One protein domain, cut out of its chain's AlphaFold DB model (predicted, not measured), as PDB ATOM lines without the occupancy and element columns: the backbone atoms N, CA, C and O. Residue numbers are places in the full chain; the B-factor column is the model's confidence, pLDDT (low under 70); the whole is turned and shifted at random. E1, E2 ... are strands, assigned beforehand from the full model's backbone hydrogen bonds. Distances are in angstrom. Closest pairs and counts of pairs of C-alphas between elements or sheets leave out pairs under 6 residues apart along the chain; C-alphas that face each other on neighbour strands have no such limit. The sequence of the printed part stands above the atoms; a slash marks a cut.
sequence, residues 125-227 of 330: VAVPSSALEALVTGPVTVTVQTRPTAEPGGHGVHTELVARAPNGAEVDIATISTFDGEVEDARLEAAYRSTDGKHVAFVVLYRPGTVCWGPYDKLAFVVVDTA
ATOM      1  N   VAL A 125     347.887 365.207 324.032       94.75
ATOM      2  CA  VAL A 125     347.144 366.311 324.630       94.75
ATOM      3  C   VAL A 125     347.000 366.046 326.127       94.75
ATOM      4  O   VAL A 125     346.451 365.025 326.524       94.75
ATOM      5  N   ALA A 126     347.435 367.000 326.955       94.56
ATOM      6  CA  ALA A 126     347.431 366.862 328.416       94.56
ATOM      7  C   ALA A 126     346.048 366.541 329.013       94.56
ATOM      8  O   ALA A 126     345.949 365.809 329.990       94.56
ATOM      9  N   VAL A 127     344.983 367.099 328.431       96.31
ATOM     10  CA  VAL A 127     343.596 366.804 328.804       96.31
ATOM     11  C   VAL A 127     342.845 366.380 327.539       96.31
ATOM     12  O   VAL A 127     342.510 367.239 326.717       96.31
ATOM     13  N   PRO A 128     342.571 365.075 327.352       96.56
ATOM     14  CA  PRO A 128     341.960 364.566 326.124       96.56
ATOM     15  C   PRO A 128     340.616 365.223 325.792       96.56
ATOM     16  O   PRO A 128     340.346 365.559 324.638       96.56
ATOM     17  N   SER A 129     339.793 365.496 326.808       97.19
ATOM     18  CA  SER A 129     338.477 366.119 326.633       97.19
ATOM     19  C   SER A 129     338.542 367.570 326.147       97.19
ATOM     20  O   SER A 129     337.540 368.082 325.659       97.19
ATOM     21  N   SER A 130     339.700 368.235 326.206       96.81
ATOM     22  CA  SER A 130     339.904 369.590 325.680       96.81
ATOM     23  C   SER A 130     340.787 369.612 324.428       96.81
ATOM     24  O   SER A 130     341.442 370.614 324.143       96.81
ATOM     25  N   ALA A 131     340.858 368.507 323.679       96.81
ATOM     26  CA  ALA A 131     341.717 368.421 322.500       96.81
ATOM     27  C   ALA A 131     341.253 369.291 321.316       96.81
ATOM     28  O   ALA A 131     342.041 369.563 320.408       96.81
ATOM     29  N   LEU A 132     340.010 369.777 321.314       97.25
ATOM     30  CA  LEU A 132     339.542 370.745 320.324       97.25
ATOM     31  C   LEU A 132     339.710 372.175 320.844       97.25
ATOM     32  O   LEU A 132     339.311 372.501 321.959       97.25
ATOM     33  N   GLU A 133     340.271 373.043 320.004       95.75
ATOM     34  CA  GLU A 133     340.395 374.468 320.306       95.75
ATOM     35  C   GLU A 133     339.030 375.132 320.533       95.75
ATOM     36  O   GLU A 133     338.032 374.800 319.882       95.75
ATOM     37  N   ALA A 134     339.027 376.146 321.400       97.50
ATOM     38  CA  ALA A 134     337.842 376.921 321.738       97.50
ATOM     39  C   ALA A 134     337.160 377.547 320.508       97.50
ATOM     40  O   ALA A 134     337.777 377.847 319.476       97.50
ATOM     41  N   LEU A 135     335.856 377.760 320.646       97.94
ATOM     42  CA  LEU A 135     335.040 378.521 319.710       97.94
ATOM     43  C   LEU A 135     334.836 379.941 320.233       97.94
ATOM     44  O   LEU A 135     335.133 380.250 321.386       97.94
ATOM     45  N   VAL A 136     334.244 380.802 319.406       96.94
ATOM     46  CA  VAL A 136     333.803 382.134 319.849       96.94
ATOM     47  C   VAL A 136     332.754 382.061 320.971       96.94
ATOM     48  O   VAL A 136     332.579 383.010 321.726       96.94
ATOM     49  N   THR A 137     332.080 380.917 321.105       93.75
ATOM     50  CA  THR A 137     331.104 380.613 322.162       93.75
ATOM     51  C   THR A 137     331.734 380.021 323.428       93.75
ATOM     52  O   THR A 137     331.016 379.777 324.396       93.75
ATOM     53  N   GLY A 138     333.057 379.817 323.451       96.88
ATOM     54  CA  GLY A 138     333.816 379.369 324.619       96.88
ATOM     55  C   GLY A 138     334.537 378.022 324.436       96.88
ATOM     56  O   GLY A 138     334.686 377.543 323.306       96.88
ATOM     57  N   PRO A 139     335.046 377.427 325.534       98.00
ATOM     58  CA  PRO A 139     335.811 376.181 325.490       98.00
ATOM     59  C   PRO A 139     334.969 375.001 324.992       98.00
ATOM     60  O   PRO A 139     333.798 374.871 325.343       98.00
ATOM     61  N   VAL A 140     335.588 374.129 324.197       98.31
ATOM     62  CA  VAL A 140     334.961 372.909 323.675       98.31
ATOM     63  C   VAL A 140     335.338 371.733 324.561       98.31
ATOM     64  O   VAL A 140     336.505 371.571 324.908       98.31
ATOM     65  N   THR A 141     334.353 370.905 324.904       98.31
ATOM     66  CA  THR A 141     334.581 369.635 325.605       98.31
ATOM     67  C   THR A 141     334.208 368.472 324.696       98.31
ATOM     68  O   THR A 141     333.159 368.507 324.060       98.31
ATOM     69  N   VAL A 142     335.051 367.448 324.641       98.19
ATOM     70  CA  VAL A 142     334.807 366.187 323.937       98.19
ATOM     71  C   VAL A 142     334.500 365.102 324.960       98.19
ATOM     72  O   VAL A 142     335.238 364.921 325.930       98.19
ATOM     73  N   THR A 143     333.406 364.385 324.737       96.19
ATOM     74  CA  THR A 143     332.938 363.280 325.578       96.19
ATOM     75  C   THR A 143     332.616 362.069 324.718       96.19
ATOM     76  O   THR A 143     332.235 362.231 323.560       96.19
ATOM     77  N   VAL A 144     332.690 360.876 325.297       94.12
ATOM     78  CA  VAL A 144     332.118 359.672 324.689       94.12
ATOM     79  C   VAL A 144     330.650 359.586 325.093       94.12
ATOM     80  O   VAL A 144     330.313 359.830 326.252       94.12
ATOM     81  N   GLN A 145     329.771 359.289 324.143       91.31
ATOM     82  CA  GLN A 145     328.360 359.069 324.418       91.31
ATOM     83  C   GLN A 145     327.874 357.800 323.729       91.31
ATOM     84  O   GLN A 145     327.983 357.665 322.514       91.31
ATOM     85  N   THR A 146     327.267 356.918 324.515       86.69
ATOM     86  CA  THR A 146     326.606 355.704 324.034       86.69
ATOM     87  C   THR A 146     325.095 355.917 324.048       86.69
ATOM     88  O   THR A 146     324.531 356.389 325.040       86.69
ATOM     89  N   ARG A 147     324.425 355.620 322.932       84.81
ATOM     90  CA  ARG A 147     322.970 355.747 322.765       84.81
ATOM     91  C   ARG A 147     322.394 354.446 322.200       84.81
ATOM     92  O   ARG A 147     323.046 353.841 321.355       84.81
ATOM     93  N   PRO A 148     321.181 354.024 322.594       77.81
ATOM     94  CA  PRO A 148     320.514 352.888 321.958       77.81
ATOM     95  C   PRO A 148     320.305 353.128 320.459       77.81
ATOM     96  O   PRO A 148     319.987 354.249 320.048       77.81
ATOM     97  N   THR A 149     320.433 352.082 319.643       72.50
ATOM     98  CA  THR A 149     319.998 352.124 318.241       72.50
ATOM     99  C   THR A 149     318.485 352.330 318.185       72.50
ATOM    100  O   THR A 149     317.745 351.744 318.973       72.50
ATOM    101  N   ALA A 150     318.002 353.152 317.252       63.16
ATOM    102  CA  ALA A 150     316.576 353.472 317.136       63.16
ATOM    103  C   ALA A 150     315.713 352.325 316.560       63.16
ATOM    104  O   ALA A 150     314.506 352.502 316.390       63.16
ATOM    105  N   GLU A 151     316.303 351.172 316.226       61.16
ATOM    106  CA  GLU A 151     315.584 350.057 315.611       61.16
ATOM    107  C   GLU A 151     314.680 349.331 316.626       61.16
ATOM    108  O   GLU A 151     315.157 348.875 317.668       61.16
ATOM    109  N   PRO A 152     313.365 349.196 316.352       51.56
ATOM    110  CA  PRO A 152     312.454 348.480 317.237       51.56
ATOM    111  C   PRO A 152     312.881 347.016 317.408       51.56
ATOM    112  O   PRO A 152     312.823 346.238 316.460       51.56
ATOM    113  N   GLY A 153     313.279 346.637 318.625       57.56
ATOM    114  CA  GLY A 153     313.747 345.282 318.944       57.56
ATOM    115  C   GLY A 153     315.244 345.043 318.711       57.56
ATOM    116  O   GLY A 153     315.700 343.925 318.928       57.56
ATOM    117  N   GLY A 154     316.003 346.065 318.302       57.59
ATOM    118  CA  GLY A 154     317.462 346.004 318.246       57.59
ATOM    119  C   GLY A 154     318.085 346.150 319.637       57.59
ATOM    120  O   GLY A 154     317.685 347.015 320.414       57.59
ATOM    121  N   HIS A 155     319.079 345.317 319.942       61.28
ATOM    122  CA  HIS A 155     319.907 345.411 321.155       61.28
ATOM    123  C   HIS A 155     321.186 346.240 320.935       61.28
ATOM    124  O   HIS A 155     322.097 346.211 321.758       61.28
ATOM    125  N   GLY A 156     321.277 346.954 319.809       69.31
ATOM    126  CA  GLY A 156     322.476 347.684 319.426       69.31
ATOM    127  C   GLY A 156     322.624 349.017 320.156       69.31
ATOM    128  O   GLY A 156     321.652 349.656 320.580       69.31
ATOM    129  N   VAL A 157     323.866 349.479 320.244       75.88
ATOM    130  CA  VAL A 157     324.200 350.833 320.688       75.88
ATOM    131  C   VAL A 157     325.085 351.535 319.660       75.88
ATOM    132  O   VAL A 157     325.923 350.923 319.001       75.88
ATOM    133  N   HIS A 158     324.918 352.849 319.550       80.75
ATOM    134  CA  HIS A 158     325.845 353.735 318.859       80.75
ATOM    135  C   HIS A 158     326.719 354.433 319.889       80.75
ATOM    136  O   HIS A 158     326.200 355.118 320.775       80.75
ATOM    137  N   THR A 159     328.035 354.270 319.762       85.56
ATOM    138  CA  THR A 159     329.008 354.983 320.592       85.56
ATOM    139  C   THR A 159     329.722 356.027 319.744       85.56
ATOM    140  O   THR A 159     330.351 355.718 318.729       85.56
ATOM    141  N   GLU A 160     329.606 357.283 320.156       90.56
ATOM    142  CA  GLU A 160     330.068 358.444 319.403       90.56
ATOM    143  C   GLU A 160     330.957 359.336 320.267       90.56
ATOM    144  O   GLU A 160     330.766 359.473 321.479       90.56
ATOM    145  N   LEU A 161     331.912 360.000 319.622       94.38
ATOM    146  CA  LEU A 161     332.526 361.187 320.191       94.38
ATOM    147  C   LEU A 161     331.604 362.375 319.963       94.38
ATOM    148  O   LEU A 161     331.232 362.678 318.829       94.38
ATOM    149  N   VAL A 162     331.303 363.091 321.038       96.62
ATOM    150  CA  VAL A 162     330.421 364.257 321.036       96.62
ATOM    151  C   VAL A 162     331.211 365.472 321.490       96.62
ATOM    152  O   VAL A 162     331.783 365.479 322.581       96.62
ATOM    153  N   ALA A 163     331.224 366.515 320.663       98.25
ATOM    154  CA  ALA A 163     331.766 367.815 321.034       98.25
ATOM    155  C   ALA A 163     330.647 368.717 321.558       98.25
ATOM    156  O   ALA A 163     329.597 368.839 320.924       98.25
ATOM    157  N   ARG A 164     330.888 369.376 322.693       98.56
ATOM    158  CA  ARG A 164     329.934 370.248 323.386       98.56
ATOM    159  C   ARG A 164     330.505 371.650 323.556       98.56
ATOM    160  O   ARG A 164     331.678 371.812 323.897       98.56
ATOM    161  N   ALA A 165     329.662 372.652 323.335       98.25
ATOM    162  CA  ALA A 165     329.944 374.053 323.619       98.25
ATOM    163  C   ALA A 165     329.212 374.508 324.900       98.25
ATOM    164  O   ALA A 165     328.174 373.939 325.247       98.25
ATOM    165  N   PRO A 166     329.677 375.571 325.587       97.56
ATOM    166  CA  PRO A 166     329.125 375.986 326.882       97.56
ATOM    167  C   PRO A 166     327.667 376.450 326.824       97.56
ATOM    168  O   PRO A 166     326.958 376.405 327.824       97.56
ATOM    169  N   ASN A 167     327.207 376.885 325.652       96.31
ATOM    170  CA  ASN A 167     325.822 377.292 325.440       96.31
ATOM    171  C   ASN A 167     324.865 376.105 325.202       96.31
ATOM    172  O   ASN A 167     323.705 376.326 324.862       96.31
ATOM    173  N   GLY A 168     325.332 374.862 325.370       96.19
ATOM    174  CA  GLY A 168     324.534 373.640 325.231       96.19
ATOM    175  C   GLY A 168     324.396 373.135 323.793       96.19
ATOM    176  O   GLY A 168     323.547 372.288 323.527       96.19
ATOM    177  N   ALA A 169     325.177 373.664 322.848       98.12
ATOM    178  CA  ALA A 169     325.257 373.093 321.509       98.12
ATOM    179  C   ALA A 169     326.144 371.851 321.499       98.12
ATOM    180  O   ALA A 169     327.216 371.847 322.103       98.12
ATOM    181  N   GLU A 170     325.706 370.821 320.780       97.62
ATOM    182  CA  GLU A 170     326.361 369.514 320.755       97.62
ATOM    183  C   GLU A 170     326.319 368.939 319.347       97.62
ATOM    184  O   GLU A 170     325.328 369.116 318.631       97.62
ATOM    185  N   VAL A 171     327.406 368.285 318.940       97.31
ATOM    186  CA  VAL A 171     327.497 367.586 317.656       97.31
ATOM    187  C   VAL A 171     328.323 366.318 317.798       97.31
ATOM    188  O   VAL A 171     329.352 366.316 318.477       97.31
ATOM    189  N   ASP A 172     327.916 365.281 317.082       95.12
ATOM    190  CA  ASP A 172     328.688 364.050 316.953       95.12
ATOM    191  C   ASP A 172     329.840 364.313 315.959       95.12
ATOM    192  O   ASP A 172     329.649 364.874 314.867       95.12
ATOM    193  N   ILE A 173     331.074 364.021 316.375       94.81
ATOM    194  CA  ILE A 173     332.300 364.354 315.627       94.81
ATOM    195  C   ILE A 173     332.982 363.131 315.017       94.81
ATOM    196  O   ILE A 173     333.644 363.294 313.991       94.81
ATOM    197  N   ALA A 174     332.781 361.948 315.600       91.12
ATOM    198  CA  ALA A 174     333.216 360.657 315.076       91.12
ATOM    199  C   ALA A 174     332.365 359.527 315.666       91.12
ATOM    200  O   ALA A 174     331.882 359.633 316.793       91.12
ATOM    201  N   THR A 175     332.241 358.439 314.915       86.62
ATOM    202  CA  THR A 175     331.670 357.175 315.382       86.62
ATOM    203  C   THR A 175     332.823 356.270 315.799       86.62
ATOM    204  O   THR A 175     333.800 356.163 315.066       86.62
ATOM    205  N   ILE A 176     332.734 355.681 316.990       79.00
ATOM    206  CA  ILE A 176     333.776 354.804 317.546       79.00
ATOM    207  C   ILE A 176     333.506 353.354 317.148       79.00
ATOM    208  O   ILE A 176     334.432 352.617 316.834       79.00
ATOM    209  N   SER A 177     332.233 352.954 317.146       68.69
ATOM    210  CA  SER A 177     331.811 351.615 316.748       68.69
ATOM    211  C   SER A 177     330.295 351.514 316.554       68.69
ATOM    212  O   SER A 177     329.506 352.273 317.132       68.69
ATOM    213  N   THR A 178     329.901 350.516 315.765       52.31
ATOM    214  CA  THR A 178     328.570 349.901 315.753       52.31
ATOM    215  C   THR A 178     328.725 348.492 316.317       52.31
ATOM    216  O   THR A 178     329.110 347.580 315.589       52.31
ATOM    217  N   PHE A 179     328.519 348.309 317.620       57.66
ATOM    218  CA  PHE A 179     328.457 346.958 318.179       57.66
ATOM    219  C   PHE A 179     327.050 346.396 317.985       57.66
ATOM    220  O   PHE A 179     326.067 347.072 318.289       57.66
ATOM    221  N   ASP A 180     326.965 345.128 317.583       48.78
ATOM    222  CA  ASP A 180     325.737 344.322 317.640       48.78
ATOM    223  C   ASP A 180     325.345 343.950 319.097       48.78
ATOM    224  O   ASP A 180     324.490 343.093 319.318       48.78
ATOM    225  N   GLY A 181     325.955 344.589 320.109       58.94
ATOM    226  CA  GLY A 181     325.749 344.324 321.536       58.94
ATOM    227  C   GLY A 181     325.957 345.554 322.430       58.94
ATOM    228  O   GLY A 181     326.352 346.620 321.963       58.94
ATOM    229  N   GLU A 182     325.668 345.404 323.725       65.38
ATOM    230  CA  GLU A 182     325.733 346.483 324.720       65.38
ATOM    231  C   GLU A 182     327.177 346.972 324.962       65.38
ATOM    232  O   GLU A 182     328.135 346.212 324.848       65.38
ATOM    233  N   VAL A 183     327.340 348.247 325.326       74.19
ATOM    234  CA  VAL A 183     328.597 348.815 325.845       74.19
ATOM    235  C   VAL A 183     328.337 349.223 327.289       74.19
ATOM    236  O   VAL A 183     327.474 350.065 327.536       74.19
ATOM    237  N   GLU A 184     329.047 348.609 328.235       76.88
ATOM    238  CA  GLU A 184     328.842 348.839 329.674       76.88
ATOM    239  C   GLU A 184     329.434 350.170 330.134       76.88
ATOM    240  O   GLU A 184     328.833 350.890 330.931       76.88
ATOM    241  N   ASP A 185     330.631 350.480 329.639       82.56
ATOM    242  CA  ASP A 185     331.366 351.704 329.937       82.56
ATOM    243  C   ASP A 185     332.154 352.128 328.699       82.56
ATOM    244  O   ASP A 185     332.663 351.285 327.959       82.56
ATOM    245  N   ALA A 186     332.262 353.433 328.475       88.00
ATOM    246  CA  ALA A 186     333.105 353.991 327.430       88.00
ATOM    247  C   ALA A 186     333.597 355.371 327.855       88.00
ATOM    248  O   ALA A 186     332.810 356.265 328.179       88.00
ATOM    249  N   ARG A 187     334.915 355.562 327.834       90.38
ATOM    250  CA  ARG A 187     335.553 356.801 328.270       90.38
ATOM    251  C   ARG A 187     336.705 357.193 327.369       90.38
ATOM    252  O   ARG A 187     337.347 356.366 326.728       90.38
ATOM    253  N   LEU A 188     336.963 358.493 327.336       93.56
ATOM    254  CA  LEU A 188     338.086 359.030 326.594       93.56
ATOM    255  C   LEU A 188     339.371 358.833 327.401       93.56
ATOM    256  O   LEU A 188     339.498 359.392 328.488       93.56
ATOM    257  N   GLU A 189     340.296 358.050 326.856       93.50
ATOM    258  CA  GLU A 189     341.531 357.644 327.528       93.50
ATOM    259  C   GLU A 189     342.684 358.588 327.176       93.50
ATOM    260  O   GLU A 189     343.368 359.114 328.051       93.50
ATOM    261  N   ALA A 190     342.864 358.872 325.886       94.44
ATOM    262  CA  ALA A 190     343.934 359.736 325.407       94.44
ATOM    263  C   ALA A 190     343.525 360.507 324.149       94.44
ATOM    264  O   ALA A 190     342.538 360.195 323.480       94.44
ATOM    265  N   ALA A 191     344.300 361.537 323.825       96.50
ATOM    266  CA  ALA A 191     344.207 362.224 322.549       96.50
ATOM    267  C   ALA A 191     345.605 362.627 322.081       96.50
ATOM    268  O   ALA A 191     346.401 363.137 322.872       96.50
ATOM    269  N   TYR A 192     345.879 362.441 320.798       95.38
ATOM    270  CA  TYR A 192     347.153 362.745 320.161       95.38
ATOM    271  C   TYR A 192     346.911 363.704 319.016       95.38
ATOM    272  O   TYR A 192     345.996 363.511 318.221       95.38
ATOM    273  N   ARG A 193     347.691 364.778 318.956       95.50
ATOM    274  CA  ARG A 193     347.535 365.802 317.924       95.50
ATOM    275  C   ARG A 193     348.503 365.527 316.781       95.50
ATOM    276  O   ARG A 193     349.653 365.185 317.035       95.50
ATOM    277  N   SER A 194     348.071 365.740 315.541       94.38
ATOM    278  CA  SER A 194     349.002 365.814 314.414       94.38
ATOM    279  C   SER A 194     349.947 367.009 314.572       94.38
ATOM    280  O   SER A 194     349.589 368.038 315.150       94.38
ATOM    281  N   THR A 195     351.154 366.911 314.027       89.25
ATOM    282  CA  THR A 195     352.160 367.992 314.054       89.25
ATOM    283  C   THR A 195     351.636 369.323 313.504       89.25
ATOM    284  O   THR A 195     351.949 370.383 314.042       89.25
ATOM    285  N   ASP A 196     350.800 369.278 312.464       90.25
ATOM    286  CA  ASP A 196     350.177 370.455 311.847       90.25
ATOM    287  C   ASP A 196     348.909 370.946 312.567       90.25
ATOM    288  O   ASP A 196     348.298 371.932 312.152       90.25
ATOM    289  N   GLY A 197     348.497 370.252 313.630       91.06
ATOM    290  CA  GLY A 197     347.351 370.588 314.466       91.06
ATOM    291  C   GLY A 197     345.978 370.348 313.838       91.06
ATOM    292  O   GLY A 197     344.975 370.594 314.511       91.06
ATOM    293  N   LYS A 198     345.904 369.868 312.590       92.94
ATOM    294  CA  LYS A 198     344.635 369.715 311.861       92.94
ATOM    295  C   LYS A 198     343.840 368.490 312.282       92.94
ATOM    296  O   LYS A 198     342.610 368.519 312.177       92.94
ATOM    297  N   HIS A 199     344.508 367.464 312.792       96.00
ATOM    298  CA  HIS A 199     343.889 366.209 313.187       96.00
ATOM    299  C   HIS A 199     344.181 365.880 314.644       96.00
ATOM    300  O   HIS A 199     345.219 366.251 315.199       96.00
ATOM    301  N   VAL A 200     343.236 365.181 315.263       96.94
ATOM    302  CA  VAL A 200     343.410 364.593 316.589       96.94
ATOM    303  C   VAL A 200     342.958 363.142 316.530       96.94
ATOM    304  O   VAL A 200     341.816 362.873 316.161       96.94
ATOM    305  N   ALA A 201     343.851 362.224 316.885       95.69
ATOM    306  CA  ALA A 201     343.511 360.839 317.164       95.69
ATOM    307  C   ALA A 201     343.026 360.758 318.609       95.69
ATOM    308  O   ALA A 201     343.758 361.106 319.533       95.69
ATOM    309  N   PHE A 202     341.789 360.333 318.804       95.31
ATOM    310  CA  PHE A 202     341.238 360.048 320.119       95.31
ATOM    311  C   PHE A 202     341.320 358.552 320.381       95.31
ATOM    312  O   PHE A 202     341.005 357.750 319.503       95.31
ATOM    313  N   VAL A 203     341.714 358.211 321.603       93.06
ATOM    314  CA  VAL A 203     341.738 356.845 322.114       93.06
ATOM    315  C   VAL A 203     340.598 356.705 323.102       93.06
ATOM    316  O   VAL A 203     340.515 357.451 324.083       93.06
ATOM    317  N   VAL A 204     339.704 355.771 322.823       91.69
ATOM    318  CA  VAL A 204     338.534 355.484 323.644       91.69
ATOM    319  C   VAL A 204     338.700 354.106 324.240       91.69
ATOM    320  O   VAL A 204     338.784 353.126 323.509       91.69
ATOM    321  N   LEU A 205     338.710 354.049 325.564       88.50
ATOM    322  CA  LEU A 205     338.617 352.800 326.294       88.50
ATOM    323  C   LEU A 205     337.139 352.459 326.462       88.50
ATOM    324  O   LEU A 205     336.372 353.286 326.964       88.50
ATOM    325  N   TYR A 206     336.732 351.263 326.056       85.50
ATOM    326  CA  TYR A 206     335.355 350.809 326.203       85.50
ATOM    327  C   TYR A 206     335.287 349.358 326.666       85.50
ATOM    328  O   TYR A 206     336.135 348.541 326.318       85.50
ATOM    329  N   ARG A 207     334.245 349.029 327.428       81.62
ATOM    330  CA  ARG A 207     333.968 347.670 327.887       81.62
ATOM    331  C   ARG A 207     332.746 347.116 327.156       81.62
ATOM    332  O   ARG A 207     331.652 347.669 327.318       81.62
ATOM    333  N   PRO A 208     332.900 346.062 326.341       74.69
ATOM    334  CA  PRO A 208     331.762 345.400 325.718       74.69
ATOM    335  C   PRO A 208     330.917 344.681 326.782       74.69
ATOM    336  O   PRO A 208     331.451 344.151 327.754       74.69
ATOM    337  N   GLY A 209     329.598 344.668 326.596       67.62
ATOM    338  CA  GLY A 209     328.653 343.971 327.463       67.62
ATOM    339  C   GLY A 209     328.697 342.458 327.291       67.62
ATOM    340  O   GLY A 209     329.063 341.936 326.238       67.62
ATOM    341  N   THR A 210     328.328 341.741 328.354       58.41
ATOM    342  CA  THR A 210     328.392 340.275 328.464       58.41
ATOM    343  C   THR A 210     327.567 339.512 327.411       58.41
ATOM    344  O   THR A 210     326.463 339.051 327.681       58.41
ATOM    345  N   VAL A 211     328.146 339.287 326.230       51.09
ATOM    346  CA  VAL A 211     327.956 338.084 325.401       51.09
ATOM    347  C   VAL A 211     329.228 337.839 324.567       51.09
ATOM    348  O   VAL A 211     329.466 338.527 323.585       51.09
ATOM    349  N   CYS A 212     330.023 336.850 325.020       46.28
ATOM    350  CA  CYS A 212     331.138 336.115 324.374       46.28
ATOM    351  C   CYS A 212     332.195 336.983 323.641       46.28
ATOM    352  O   CYS A 212     331.953 337.401 322.518       46.28
ATOM    353  N   TRP A 213     333.384 337.319 324.166       45.97
ATOM    354  CA  TRP A 213     334.494 336.460 324.623       45.97
ATOM    355  C   TRP A 213     335.464 337.242 325.548       45.97
ATOM    356  O   TRP A 213     336.580 337.576 325.163       45.97
ATOM    357  N   GLY A 214     335.048 337.536 326.780       48.72
ATOM    358  CA  GLY A 214     335.971 337.949 327.852       48.72
ATOM    359  C   GLY A 214     335.804 339.388 328.380       48.72
ATOM    360  O   GLY A 214     335.345 340.268 327.652       48.72
ATOM    361  N   PRO A 215     336.140 339.631 329.663       49.91
ATOM    362  CA  PRO A 215     335.900 340.882 330.388       49.91
ATOM    363  C   PRO A 215     337.047 341.889 330.206       49.91
ATOM    364  O   PRO A 215     337.718 342.243 331.177       49.91
ATOM    365  N   TYR A 216     337.300 342.342 328.979       65.88
ATOM    366  CA  TYR A 216     338.439 343.225 328.717       65.88
ATOM    367  C   TYR A 216     338.003 344.575 328.175       65.88
ATOM    368  O   TYR A 216     337.189 344.675 327.255       65.88
ATOM    369  N   ASP A 217     338.563 345.614 328.787       75.94
ATOM    370  CA  ASP A 217     338.486 346.957 328.254       75.94
ATOM    371  C   ASP A 217     339.273 346.973 326.930       75.94
ATOM    372  O   ASP A 217     340.441 346.592 326.886       75.94
ATOM    373  N   LYS A 218     338.618 347.381 325.847       80.62
ATOM    374  CA  LYS A 218     339.194 347.499 324.508       80.62
ATOM    375  C   LYS A 218     339.504 348.952 324.194       80.62
ATOM    376  O   LYS A 218     338.835 349.860 324.696       80.62
ATOM    377  N   LEU A 219     340.483 349.170 323.322       85.44
ATOM    378  CA  LEU A 219     340.772 350.488 322.775       85.44
ATOM    379  C   LEU A 219     340.187 350.634 321.376       85.44
ATOM    380  O   LEU A 219     340.341 349.772 320.521       85.44
ATOM    381  N   ALA A 220     339.543 351.768 321.141       87.69
ATOM    382  CA  ALA A 220     339.169 352.219 319.816       87.69
ATOM    383  C   ALA A 220     339.886 353.530 319.499       87.69
ATOM    384  O   ALA A 220     339.995 354.425 320.344       87.69
ATOM    385  N   PHE A 221     340.346 353.646 318.259       89.12
ATOM    386  CA  PHE A 221     341.122 354.778 317.779       89.12
ATOM    387  C   PHE A 221     340.358 355.467 316.659       89.12
ATOM    388  O   PHE A 221     339.981 354.837 315.675       89.12
ATOM    389  N   VAL A 222     340.133 356.772 316.796       91.69
ATOM    390  CA  VAL A 222     339.414 357.557 315.786       91.69
ATOM    391  C   VAL A 222     340.140 358.857 315.489       91.69
ATOM    392  O   VAL A 222     340.498 359.607 316.397       91.69
ATOM    393  N   VAL A 223     340.338 359.154 314.205       95.00
ATOM    394  CA  VAL A 223     341.003 360.385 313.762       95.00
ATOM    395  C   VAL A 223     339.970 361.415 313.327       95.00
ATOM    396  O   VAL A 223     339.238 361.233 312.351       95.00
ATOM    397  N   VAL A 224     339.937 362.534 314.048       95.69
ATOM    398  CA  VAL A 224     339.004 363.643 313.831       95.69
ATOM    399  C   VAL A 224     339.692 364.783 313.086       95.69
ATOM    400  O   VAL A 224     340.704 365.315 313.541       95.69
ATOM    401  N   ASP A 225     339.074 365.227 311.988       95.62
ATOM    402  CA  ASP A 225     339.365 366.528 311.373       95.62
ATOM    403  C   ASP A 225     338.834 367.641 312.287       95.62
ATOM    404  O   ASP A 225     337.620 367.843 312.443       95.62
ATOM    405  N   THR A 226     339.760 368.363 312.917       95.88
ATOM    406  CA  THR A 226     339.435 369.355 313.946       95.88
ATOM    407  C   THR A 226     338.675 370.549 313.379       95.88
ATOM    408  O   THR A 226     337.764 371.059 314.034       95.88
ATOM    409  N   ALA A 227     338.991 370.984 312.157       95.94
ATOM    410  CA  ALA A 227     338.355 372.130 311.522       95.94
ATOM    411  C   ALA A 227     336.900 371.805 311.172       95.94
ATOM    412  O   ALA A 227     335.989 372.573 311.490       95.94
TER     413      ALA A 227
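AT A GLANCE: This is residues 125 to 227 of the 330 residues of an uncharacterized protein of Proteobacteria bacterium (UniProt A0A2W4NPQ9). Two strongly twisted three-stranded sheets, E4 E5 E6 and E1 E2 E3, stand face to face as a sandwich, their strands crossed at 39 degrees and their best planes 43 degrees apart. The loops at residues 149 to 156 and 209 to 217 lie at one end of the long axis, and Val 136 lies at the other. The printed part has 103 residues with six named strands, E1 to E6 along the chain, and no named helix; the class is all strand, and both sheets are antiparallel. It is compact, with a radius of gyration of the C-alphas of 14.6 A, in an elongated outline of 43 by 28 by 17 A.

HOW THE PARTS SIT: E4, residues 183 to 193, E5, residues 199 to 208, and E6, residues 218 to 225, form a meander, each strand the antiparallel neighbour of the one before. Within hydrogen-bond range are N 187 and O 205 in hairpin E4 and E5, 2.8 A, and N 204 and O 220 in hairpin E5 and E6, 2.8 A. E1, residues 141 to 148, E2, residues 157 to 164, and E3, residues 170 to 179, form the other meander, with N 145 and O 160, 2.8 A, and N 161 and O 174, 2.9 A, in range. E2 bends by 54 degrees at residue 161 and E3 by 69 degrees at residue 174. The closest C-alphas of E1 and E4 are those of Val 144 and Arg 187, 5.7 A; those of E3 and E6 are Ile 176 and Ala 220, 6.4 A. E2 and E6 are apart.

IN THESE COORDINATES: E1 begins at C-alpha 141 (334.581, 369.635, 325.605) and measures 22.2 A, E2 20.4 A, E3 22.8 A, E4 26.6 A and E5 27.1 A. E6, 23.1 A, ends at C-alpha 225 (339.365, 366.528, 311.373).

THE WHOLE: The C-alphas farthest apart, those of Val 136 and Cys 212, are 46.3 A apart. The printed part has no cut and no long link. Confidence is under 70 at residues 150 to 156, 177 to 182 and 209 to 216.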